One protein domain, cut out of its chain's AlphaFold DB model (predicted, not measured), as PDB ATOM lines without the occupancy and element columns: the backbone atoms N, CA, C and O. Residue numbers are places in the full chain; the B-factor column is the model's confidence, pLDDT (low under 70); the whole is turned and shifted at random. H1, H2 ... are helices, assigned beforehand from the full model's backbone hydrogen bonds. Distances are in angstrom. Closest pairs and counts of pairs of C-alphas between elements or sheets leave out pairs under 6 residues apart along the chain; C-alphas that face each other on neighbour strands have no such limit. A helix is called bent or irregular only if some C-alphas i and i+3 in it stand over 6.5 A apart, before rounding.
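Overview. This is residues 48 to 125 of the 125 residues of an uncharacterized protein of Enterobius vermicularis (UniProt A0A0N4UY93). Four short helices are strung out along an open, winding chain with no packed core: none of the four touches another. H1, the longest, stands across one end of the drawn-out shape, H2 and H3 follow as separate short turns along the chain, and a long looping stretch, residues 95 to 118, leads to little H4 near the other end; within that loop residues 102 to 107 stick out. The printed part has 78 residues, with four named helices in the order H1, H2, H3, H4 and no named strand; 40 of the 78 residues are in these helices, and the class is all helix. The whole is extended, with a radius of gyration of the C-alphas of 22.5 A and spans of 68 by 33 by 20 A.

Arrangement. H1, residues 48 to 66, has a kink of 43 degrees near residue 60. Residues 48 to 60 and 62 to 66 of H1 stand free. H2, residues 71 to 77, is only just apart from H1, with their closest C-alphas 8.2 A apart. H3, residues 86 to 94, is apart from both H1 and H2. H4, residues 119 to 123, is apart from H1, H2 and H3. Residues 72 to 77 of H2, 89 to 94 of H3 and 119 to 123 of H4 also stand free. In H2, H3 and H4 every O i to N i+4 pair is within hydrogen-bond range, while in H1 12 of 15 are.

Along the chain. H1 begins at C-alpha 48, at (39.484, 26.037, 27.769), and runs 25.3 A from first to last C-alpha. H1 is not bent but only just irregular: C-alphas 57 and 60 are 6.9 A apart. H2, from Leu 71 to Lys 77, is 9.8 A long between its first and last C-alphas. H3, from Met 86 at (1.865, 28.488, 21.338) to Phe 94, measures 12.1 A between the same ends. H4, from Tyr 119 to Gly 123, measures 6.2 A and ends with C-alpha 123 at (-21.874, 15.528, 0.699).

Size, cuts and confidence. The two C-alphas farthest apart are those of Arg 48 and Leu 125, the first and last printed, at 71.4 A. The printed part has no cut, and Leu 125 is the chain's last residue. The link from H1 to H2 is tight, with 4 residues, that from H2 to H3 is short, with 8, and that from H3 to H4 is long, with 24. The C-alphas of residues 95 to 118 lie 8 to 32 A from the mean of all C-alphas. The mean pLDDT of the printed part is 81.5, and 7 residues are under 70: residues 80 to 85 and residue 125.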
ATOM      1  N   ARG A  48      40.078  24.724  28.044       81.81
ATOM      2  CA  ARG A  48      39.484  26.037  27.769       81.81
ATOM      3  C   ARG A  48      37.978  25.930  27.510       81.81
ATOM      4  O   ARG A  48      37.221  26.705  28.081       81.81
ATOM      5  N   LEU A  49      37.552  25.000  26.655       76.06
ATOM      6  CA  LEU A  49      36.136  24.798  26.346       76.06
ATOM      7  C   LEU A  49      35.389  24.191  27.530       76.06
ATOM      8  O   LEU A  49      34.284  24.633  27.795       76.06
ATOM      9  N   GLU A  50      35.985  23.257  28.273       78.19
ATOM     10  CA  GLU A  50      35.379  22.692  29.486       78.19
ATOM     11  C   GLU A  50      35.064  23.784  30.509       78.19
ATOM     12  O   GLU A  50      33.933  23.880  30.978       78.19
ATOM     13  N   VAL A  51      36.036  24.653  30.799       78.69
ATOM     14  CA  VAL A  51      35.864  25.745  31.765       78.69
ATOM     15  C   VAL A  51      34.867  26.785  31.256       78.69
ATOM     16  O   VAL A  51      33.936  27.128  31.978       78.69
ATOM     17  N   ILE A  52      35.013  27.268  30.016       78.19
ATOM     18  CA  ILE A  52      34.103  28.283  29.462       78.19
ATOM     19  C   ILE A  52      32.679  27.731  29.368       78.19
ATOM     20  O   ILE A  52      31.744  28.374  29.824       78.19
ATOM     21  N   PHE A  53      32.495  26.523  28.839       75.62
ATOM     22  CA  PHE A  53      31.175  25.922  28.677       75.62
ATOM     23  C   PHE A  53      30.521  25.600  30.023       75.62
ATOM     24  O   PHE A  53      29.344  25.899  30.214       75.62
ATOM     25  N   PHE A  54      31.264  25.048  30.985       77.69
ATOM     26  CA  PHE A  54      30.724  24.754  32.312       77.69
ATOM     27  C   PHE A  54      30.294  26.030  33.050       77.69
ATOM     28  O   PHE A  54      29.169  26.089  33.556       77.69
ATOM     29  N   LEU A  55      31.142  27.065  33.056       73.00
ATOM     30  CA  LEU A  55      30.842  28.349  33.696       73.00
ATOM     31  C   LEU A  55      29.704  29.094  32.978       73.00
ATOM     32  O   LEU A  55      28.760  29.553  33.619       73.00
ATOM     33  N   GLU A  56      29.734  29.176  31.644       71.81
ATOM     34  CA  GLU A  56      28.743  29.938  30.873       71.81
ATOM     35  C   GLU A  56      27.390  29.238  30.711       71.81
ATOM     36  O   GLU A  56      26.381  29.917  30.493       71.81
ATOM     37  N   ARG A  57      27.343  27.900  30.719       73.25
ATOM     38  CA  ARG A  57      26.114  27.155  30.394       73.25
ATOM     39  C   ARG A  57      25.522  26.389  31.549       73.25
ATOM     40  O   ARG A  57      24.311  26.226  31.541       73.25
ATOM     41  N   PHE A  58      26.303  25.938  32.524       80.44
ATOM     42  CA  PHE A  58      25.801  24.994  33.528       80.44
ATOM     43  C   PHE A  58      25.843  25.526  34.952       80.44
ATOM     44  O   PHE A  58      24.910  25.276  35.714       80.44
ATOM     45  N   GLU A  59      26.861  26.305  35.314       83.50
ATOM     46  CA  GLU A  59      27.034  26.808  36.678       83.50
ATOM     47  C   GLU A  59      25.793  27.568  37.179       83.50
ATOM     48  O   GLU A  59      25.299  27.322  38.281       83.50
ATOM     49  N   ALA A  60      25.224  28.440  36.342       81.81
ATOM     50  CA  ALA A  60      24.017  29.194  36.675       81.81
ATOM     51  C   ALA A  60      22.790  28.290  36.899       81.81
ATOM     52  O   ALA A  60      21.981  28.552  37.794       81.81
ATOM     53  N   TYR A  61      22.648  27.218  36.117       82.19
ATOM     54  CA  TYR A  61      21.548  26.264  36.273       82.19
ATOM     55  C   TYR A  61      21.707  25.423  37.534       82.19
ATOM     56  O   TYR A  61      20.739  25.259  38.274       82.19
ATOM     57  N   PHE A  62      22.919  24.947  37.825       84.62
ATOM     58  CA  PHE A  62      23.188  24.194  39.047       84.62
ATOM     59  C   PHE A  62      22.977  25.046  40.298       84.62
ATOM     60  O   PHE A  62      22.343  24.572  41.238       84.62
ATOM     61  N   LYS A  63      23.401  26.317  40.293       86.38
ATOM     62  CA  LYS A  63      23.121  27.258  41.390       86.38
ATOM     63  C   LYS A  63      21.621  27.468  41.598       86.38
ATOM     64  O   LYS A  63      21.156  27.416  42.731       86.38
ATOM     65  N   ARG A  64      20.850  27.655  40.520       84.31
ATOM     66  CA  ARG A  64      19.383  27.783  40.599       84.31
ATOM     67  C   ARG A  64      18.724  26.513  41.133       84.31
ATOM     68  O   ARG A  64      17.901  26.601  42.038       84.31
ATOM     69  N   LYS A  65      19.118  25.340  40.630       86.19
ATOM     70  CA  LYS A  65      18.600  24.049  41.103       86.19
ATOM     71  C   LYS A  65      18.927  23.824  42.583       86.19
ATOM     72  O   LYS A  65      18.051  23.427  43.341       86.19
ATOM     73  N   ALA A  66      20.157  24.127  43.002       87.31
ATOM     74  CA  ALA A  66      20.581  24.044  44.401       87.31
ATOM     75  C   ALA A  66      19.823  25.029  45.307       87.31
ATOM     76  O   ALA A  66      19.532  24.706  46.453       87.31
ATOM     77  N   ALA A  67      19.440  26.196  44.782       88.25
ATOM     78  CA  ALA A  67      18.578  27.163  45.462       88.25
ATOM     79  C   ALA A  67      17.086  26.758  45.491       88.25
ATOM     80  O   ALA A  67      16.251  27.550  45.920       88.25
ATOM     81  N   GLY A  68      16.734  25.553  45.025       87.88
ATOM     82  CA  GLY A  68      15.362  25.038  45.040       87.88
ATOM     83  C   GLY A  68      14.475  25.564  43.910       87.88
ATOM     84  O   GLY A  68      13.256  25.426  43.972       87.88
ATOM     85  N   VAL A  69      15.059  26.171  42.873       85.38
ATOM     86  CA  VAL A  69      14.305  26.631  41.704       85.38
ATOM     87  C   VAL A  69      13.918  25.429  40.842       85.38
ATOM     88  O   VAL A  69      14.762  24.836  40.168       85.38
ATOM     89  N   ASP A  70      12.628  25.098  40.831       86.75
ATOM     90  CA  ASP A  70      12.051  24.120  39.910       86.75
ATOM     91  C   ASP A  70      11.616  24.807  38.607       86.75
ATOM     92  O   ASP A  70      10.591  25.492  38.541       86.75
ATOM     93  N   LEU A  71      12.412  24.611  37.554       83.88
ATOM     94  CA  LEU A  71      12.146  25.166  36.228       83.88
ATOM     95  C   LEU A  71      10.835  24.648  35.630       83.88
ATOM     96  O   LEU A  71      10.123  25.424  34.999       83.88
ATOM     97  N   ASN A  72      10.487  23.376  35.849       83.06
ATOM     98  CA  ASN A  72       9.243  22.811  35.325       83.06
ATOM     99  C   ASN A  72       8.039  23.482  35.976       83.06
ATOM    100  O   ASN A  72       7.083  23.847  35.294       83.06
ATOM    101  N   LEU A  73       8.101  23.695  37.288       85.44
ATOM    102  CA  LEU A  73       7.060  24.420  38.002       85.44
ATOM    103  C   LEU A  73       6.978  25.885  37.552       85.44
ATOM    104  O   LEU A  73       5.879  26.416  37.417       85.44
ATOM    105  N   MET A  74       8.116  26.542  37.302       85.00
ATOM    106  CA  MET A  74       8.139  27.917  36.790       85.00
ATOM    107  C   MET A  74       7.527  28.035  35.393       85.00
ATOM    108  O   MET A  74       6.772  28.972  35.157       85.00
ATOM    109  N   ILE A  75       7.822  27.097  34.489       83.25
ATOM    110  CA  ILE A  75       7.248  27.065  33.136       83.25
ATOM    111  C   ILE A  75       5.738  26.832  33.215       83.25
ATOM    112  O   ILE A  75       4.976  27.585  32.625       83.25
ATOM    113  N   LYS A  76       5.291  25.862  34.021       81.81
ATOM    114  CA  LYS A  76       3.860  25.563  34.202       81.81
ATOM    115  C   LYS A  76       3.065  26.713  34.830       81.81
ATOM    116  O   LYS A  76       1.883  26.843  34.568       81.81
ATOM    117  N   LYS A  77       3.691  27.541  35.674       81.94
ATOM    118  CA  LYS A  77       3.040  28.701  36.316       81.94
ATOM    119  C   LYS A  77       2.957  29.937  35.421       81.94
ATOM    120  O   LYS A  77       2.293  30.909  35.779       81.94
ATOM    121  N   ARG A  78       3.688  29.950  34.310       81.94
ATOM    122  CA  ARG A  78       3.757  31.092  33.409       81.94
ATOM    123  C   ARG A  78       2.579  31.058  32.439       81.94
ATOM    124  O   ARG A  78       2.477  30.172  31.603       81.94
ATOM    125  N   ARG A  79       1.696  32.052  32.552       74.12
ATOM    126  CA  ARG A  79       0.469  32.180  31.744       74.12
ATOM    127  C   ARG A  79       0.739  32.384  30.253       74.12
ATOM    128  O   ARG A  79      -0.110  32.074  29.439       74.12
ATOM    129  N   ASP A  80       1.922  32.869  29.896       67.81
ATOM    130  CA  ASP A  80       2.426  32.951  28.523       67.81
ATOM    131  C   ASP A  80       2.793  31.581  27.927       67.81
ATOM    132  O   ASP A  80       2.840  31.441  26.710       67.81
ATOM    133  N   PHE A  81       3.001  30.564  28.770       63.88
ATOM    134  CA  PHE A  81       3.116  29.158  28.366       63.88
ATOM    135  C   PHE A  81       1.785  28.401  28.485       63.88
ATOM    136  O   PHE A  81       1.682  27.271  28.015       63.88
ATOM    137  N   GLU A  82       0.760  29.018  29.074       68.31
ATOM    138  CA  GLU A  82      -0.619  28.540  29.013       68.31
ATOM    139  C   GLU A  82      -1.329  29.232  27.848       68.31
ATOM    140  O   GLU A  82      -2.076  30.191  28.041       68.31
ATOM    141  N   ASN A  83      -1.093  28.766  26.619       61.34
ATOM    142  CA  ASN A  83      -1.905  29.219  25.496       61.34
ATOM    143  C   ASN A  83      -2.033  28.154  24.391       61.34
ATOM    144  O   ASN A  83      -1.002  27.706  23.887       61.34
ATOM    145  N   PRO A  84      -3.258  27.799  23.950       65.62
ATOM    146  CA  PRO A  84      -3.468  27.015  22.729       65.62
ATOM    147  C   PRO A  84      -2.766  27.591  21.482       65.62
ATOM    148  O   PRO A  84      -2.439  26.827  20.583       65.62
ATOM    149  N   SER A  85      -2.435  28.892  21.443       66.06
ATOM    150  CA  SER A  85      -1.725  29.515  20.310       66.06
ATOM    151  C   SER A  85      -0.200  29.306  20.286       66.06
ATOM    152  O   SER A  85       0.449  29.656  19.304       66.06
ATOM    153  N   MET A  86       0.422  28.796  21.359       73.88
ATOM    154  CA  MET A  86       1.865  28.488  21.338       73.88
ATOM    155  C   MET A  86       2.163  27.264  20.465       73.88
ATOM    156  O   MET A  86       3.265  27.157  19.935       73.88
ATOM    157  N   TYR A  87       1.193  26.360  20.289       76.25
ATOM    158  CA  TYR A  87       1.369  25.177  19.450       76.25
ATOM    159  C   TYR A  87       1.561  25.532  17.978       76.25
ATOM    160  O   TYR A  87       2.480  24.994  17.377       76.25
ATOM    161  N   GLU A  88       0.816  26.504  17.441       81.25
ATOM    162  CA  GLU A  88       1.017  26.999  16.067       81.25
ATOM    163  C   GLU A  88       2.461  27.471  15.846       81.25
ATOM    164  O   GLU A  88       3.110  27.089  14.876       81.25
ATOM    165  N   GLN A  89       3.018  28.220  16.805       82.50
ATOM    166  CA  GLN A  89       4.405  28.688  16.726       82.50
ATOM    167  C   GLN A  89       5.420  27.544  16.814       82.50
ATOM    168  O   GLN A  89       6.501  27.624  16.231       82.50
ATOM    169  N   LEU A  90       5.119  26.489  17.575       82.75
ATOM    170  CA  LEU A  90       5.980  25.312  17.683       82.75
ATOM    171  C   LEU A  90       5.932  24.470  16.406       82.75
ATOM    172  O   LEU A  90       6.984  24.043  15.936       82.75
ATOM    173  N   ILE A  91       4.744  24.279  15.835       85.38
ATOM    174  CA  ILE A  91       4.534  23.590  14.561       85.38
ATOM    175  C   ILE A  91       5.306  24.308  13.453       85.38
ATOM    176  O   ILE A  91       6.137  23.686  12.795       85.38
ATOM    177  N   GLU A  92       5.131  25.627  13.322       85.88
ATOM    178  CA  GLU A  92       5.819  26.438  12.310       85.88
ATOM    179  C   GLU A  92       7.345  26.393  12.481       85.88
ATOM    180  O   GLU A  92       8.087  26.218  11.514       85.88
ATOM    181  N   LYS A  93       7.833  26.516  13.721       88.06
ATOM    182  CA  LYS A  93       9.269  26.613  14.007       88.06
ATOM    183  C   LYS A  93      10.016  25.286  13.907       88.06
ATOM    184  O   LYS A  93      11.199  25.287  13.571       88.06
ATOM    185  N   PHE A  94       9.372  24.181  14.272       90.50
ATOM    186  CA  PHE A  94       9.986  22.851  14.277       90.50
ATOM    187  C   PHE A  94       9.530  21.975  13.108       90.50
ATOM    188  O   PHE A  94       9.990  20.841  13.010       90.50
ATOM    189  N   HIS A  95       8.680  22.507  12.223       86.94
ATOM    190  CA  HIS A  95       8.108  21.796  11.080       86.94
ATOM    191  C   HIS A  95       7.459  20.475  11.501       86.94
ATOM    192  O   HIS A  95       7.718  19.421  10.923       86.94
ATOM    193  N   VAL A  96       6.665  20.537  12.571       87.88
ATOM    194  CA  VAL A  96       5.959  19.363  13.088       87.88
ATOM    195  C   VAL A  96       4.821  19.026  12.134       87.88
ATOM    196  O   VAL A  96       4.032  19.898  11.787       87.88
ATOM    197  N   ASP A  97       4.732  17.764  11.730       87.31
ATOM    198  CA  ASP A  97       3.571  17.257  11.007       87.31
ATOM    199  C   ASP A  97       2.396  17.099  11.982       87.31
ATOM    200  O   ASP A  97       2.444  16.276  12.896       87.31
ATOM    201  N   GLU A  98       1.361  17.919  11.806       85.12
ATOM    202  CA  GLU A  98       0.206  17.994  12.708       85.12
ATOM    203  C   GLU A  98      -0.641  16.723  12.706       85.12
ATOM    204  O   GLU A  98      -1.214  16.351  13.729       85.12
ATOM    205  N   LEU A  99      -0.707  16.058  11.554       84.75
ATOM    206  CA  LEU A  99      -1.409  14.791  11.388       84.75
ATOM    207  C   LEU A  99      -0.442  13.608  11.484       84.75
ATOM    208  O   LEU A  99      -0.871  12.462  11.419       84.75
ATOM    209  N   GLY A 100       0.852  13.873  11.671       86.62
ATOM    210  CA  GLY A 100       1.903  12.870  11.686       86.62
ATOM    211  C   GLY A 100       1.707  11.815  12.769       86.62
ATOM    212  O   GLY A 100       1.197  12.069  13.862       86.62
ATOM    213  N   SER A 101       2.165  10.602  12.471       85.56
ATOM    214  CA  SER A 101       2.146   9.487  13.408       85.56
ATOM    215  C   SER A 101       3.544   8.933  13.630       85.56
ATOM    216  O   SER A 101       4.388   8.955  12.739       85.56
ATOM    217  N   ASN A 102       3.772   8.394  14.828       88.06
ATOM    218  CA  ASN A 102       4.988   7.643  15.137       88.06
ATOM    219  C   ASN A 102       4.941   6.205  14.587       88.06
ATOM    220  O   ASN A 102       5.922   5.475  14.708       88.06
ATOM    221  N   PHE A 103       3.811   5.773  14.015       85.12
ATOM    222  CA  PHE A 103       3.697   4.464  13.383       85.12
ATOM    223  C   PHE A 103       4.392   4.439  12.020       85.12
ATOM    224  O   PHE A 103       4.478   5.442  11.314       85.12
ATOM    225  N   ASN A 104       4.870   3.257  11.624       84.81
ATOM    226  CA  ASN A 104       5.354   3.059  10.264       84.81
ATOM    227  C   ASN A 104       4.190   3.299   9.274       84.81
ATOM    228  O   ASN A 104       3.123   2.722   9.497       84.81
ATOM    229  N   PRO A 105       4.380   4.041   8.164       83.62
ATOM    230  CA  PRO A 105       3.317   4.311   7.185       83.62
ATOM    231  C   PRO A 105       2.653   3.052   6.615       83.62
ATOM    232  O   PRO A 105       1.497   3.070   6.212       83.62
ATOM    233  N   ARG A 106       3.363   1.915   6.612       84.81
ATOM    234  CA  ARG A 106       2.794   0.622   6.210       84.81
ATOM    235  C   ARG A 106       1.723   0.107   7.181       84.81
ATOM    236  O   ARG A 106       0.884  -0.694   6.784       84.81
ATOM    237  N   VAL A 107       1.810   0.502   8.447       86.88
ATOM    238  CA  VAL A 107       0.883   0.122   9.519       86.88
ATOM    239  C   VAL A 107      -0.253   1.133   9.611       86.88
ATOM    240  O   VAL A 107      -1.416   0.745   9.678       86.88
ATOM    241  N   PHE A 108       0.083   2.419   9.601       85.50
ATOM    242  CA  PHE A 108      -0.885   3.503   9.625       85.50
ATOM    243  C   PHE A 108      -0.284   4.728   8.945       85.50
ATOM    244  O   PHE A 108       0.742   5.239   9.394       85.50
ATOM    245  N   ASP A 109      -0.935   5.182   7.877       87.06
ATOM    246  CA  ASP A 109      -0.585   6.411   7.176       87.06
ATOM    247  C   ASP A 109      -1.675   7.464   7.423       87.06
ATOM    248  O   ASP A 109      -2.767   7.357   6.856       87.06
ATOM    249  N   PRO A 110      -1.406   8.482   8.258       87.94
ATOM    250  CA  PRO A 110      -2.350   9.567   8.502       87.94
ATOM    251  C   PRO A 110      -2.694  10.379   7.252       87.94
ATOM    252  O   PRO A 110      -3.744  11.016   7.212       87.94
ATOM    253  N   HIS A 111      -1.831  10.349   6.233       87.56
ATOM    254  CA  HIS A 111      -2.006  11.064   4.968       87.56
ATOM    255  C   HIS A 111      -2.555  10.165   3.855       87.56
ATOM    256  O   HIS A 111      -2.705  10.607   2.719       87.56
ATOM    257  N   GLY A 112      -2.868   8.903   4.166       85.19
ATOM    258  CA  GLY A 112      -3.317   7.906   3.194       85.19
ATOM    259  C   GLY A 112      -4.802   7.984   2.822       85.19
ATOM    260  O   GLY A 112      -5.260   7.171   2.019       85.19
ATOM    261  N   PHE A 113      -5.568   8.911   3.405       85.44
ATOM    262  CA  PHE A 113      -6.992   9.073   3.103       85.44
ATOM    263  C   PHE A 113      -7.192   9.720   1.729       85.44
ATOM    264  O   PHE A 113      -6.653  10.789   1.443       85.44
ATOM    265  N   SER A 114      -7.981   9.069   0.876       84.94
ATOM    266  CA  SER A 114      -8.359   9.584  -0.439       84.94
ATOM    267  C   SER A 114      -9.471  10.634  -0.340       84.94
ATOM    268  O   SER A 114     -10.183  10.705   0.661       84.94
ATOM    269  N   GLU A 115      -9.606  11.480  -1.368       83.44
ATOM    270  CA  GLU A 115     -10.522  12.637  -1.375       83.44
ATOM    271  C   GLU A 115     -11.985  12.249  -1.076       83.44
ATOM    272  O   GLU A 115     -12.683  12.941  -0.344       83.44
ATOM    273  N   ASP A 116     -12.416  11.074  -1.527       83.38
ATOM    274  CA  ASP A 116     -13.736  10.482  -1.274       83.38
ATOM    275  C   ASP A 116     -14.021  10.142   0.201       83.38
ATOM    276  O   ASP A 116     -15.175   9.935   0.573       83.38
ATOM    277  N   CYS A 117     -12.998  10.109   1.057       82.88
ATOM    278  CA  CYS A 117     -13.160   9.917   2.498       82.88
ATOM    279  C   CYS A 117     -13.491  11.219   3.247       82.88
ATOM    280  O   CYS A 117     -13.847  11.168   4.428       82.88
ATOM    281  N   PHE A 118     -13.357  12.382   2.603       86.44
ATOM    282  CA  PHE A 118     -13.568  13.676   3.248       86.44
ATOM    283  C   PHE A 118     -15.028  14.121   3.152       86.44
ATOM    284  O   PHE A 118     -15.751  13.794   2.212       86.44
ATOM    285  N   TYR A 119     -15.462  14.899   4.147       86.69
ATOM    286  CA  TYR A 119     -16.847  15.359   4.273       86.69
ATOM    287  C   TYR A 119     -17.372  16.029   2.998       86.69
ATOM    288  O   TYR A 119     -18.491  15.738   2.577       86.69
ATOM    289  N   ASP A 120     -16.546  16.870   2.371       86.56
ATOM    290  CA  ASP A 120     -16.901  17.607   1.157       86.56
ATOM    291  C   ASP A 120     -17.283  16.656   0.014       86.56
ATOM    292  O   ASP A 120     -18.288  16.858  -0.655       86.56
ATOM    293  N   SER A 121     -16.544  15.557  -0.151       84.12
ATOM    294  CA  SER A 121     -16.788  14.574  -1.209       84.12
ATOM    295  C   SER A 121     -17.932  13.606  -0.898       84.12
ATOM    296  O   SER A 121     -18.549  13.076  -1.819       84.12
ATOM    297  N   ILE A 122     -18.255  13.391   0.380       83.31
ATOM    298  CA  ILE A 122     -19.400  12.563   0.801       83.31
ATOM    299  C   ILE A 122     -20.721  13.342   0.677       83.31
ATOM    300  O   ILE A 122     -21.770  12.744   0.450       83.31
ATOM    301  N   GLY A 123     -20.690  14.670   0.826       80.06
ATOM    302  CA  GLY A 123     -21.874  15.528   0.699       80.06
ATOM    303  C   GLY A 123     -22.393  15.694  -0.734       80.06
ATOM    304  O   GLY A 123     -23.568  16.013  -0.912       80.06
ATOM    305  N   ASP A 124     -21.541  15.451  -1.731       72.38
ATOM    306  CA  ASP A 124     -21.844  15.589  -3.163       72.38
ATOM    307  C   ASP A 124     -22.428  14.306  -3.805       72.38
ATOM    308  O   ASP A 124     -22.672  14.270  -5.016       72.38
ATOM    309  N   LEU A 125     -22.649  13.259  -2.999       58.38
ATOM    310  CA  LEU A 125     -23.155  11.936  -3.396       58.38
ATOM    311  C   LEU A 125     -24.688  11.816  -3.356       58.38
ATOM    312  O   LEU A 125     -25.323  12.322  -2.402       58.38
TER     313      LEU A 125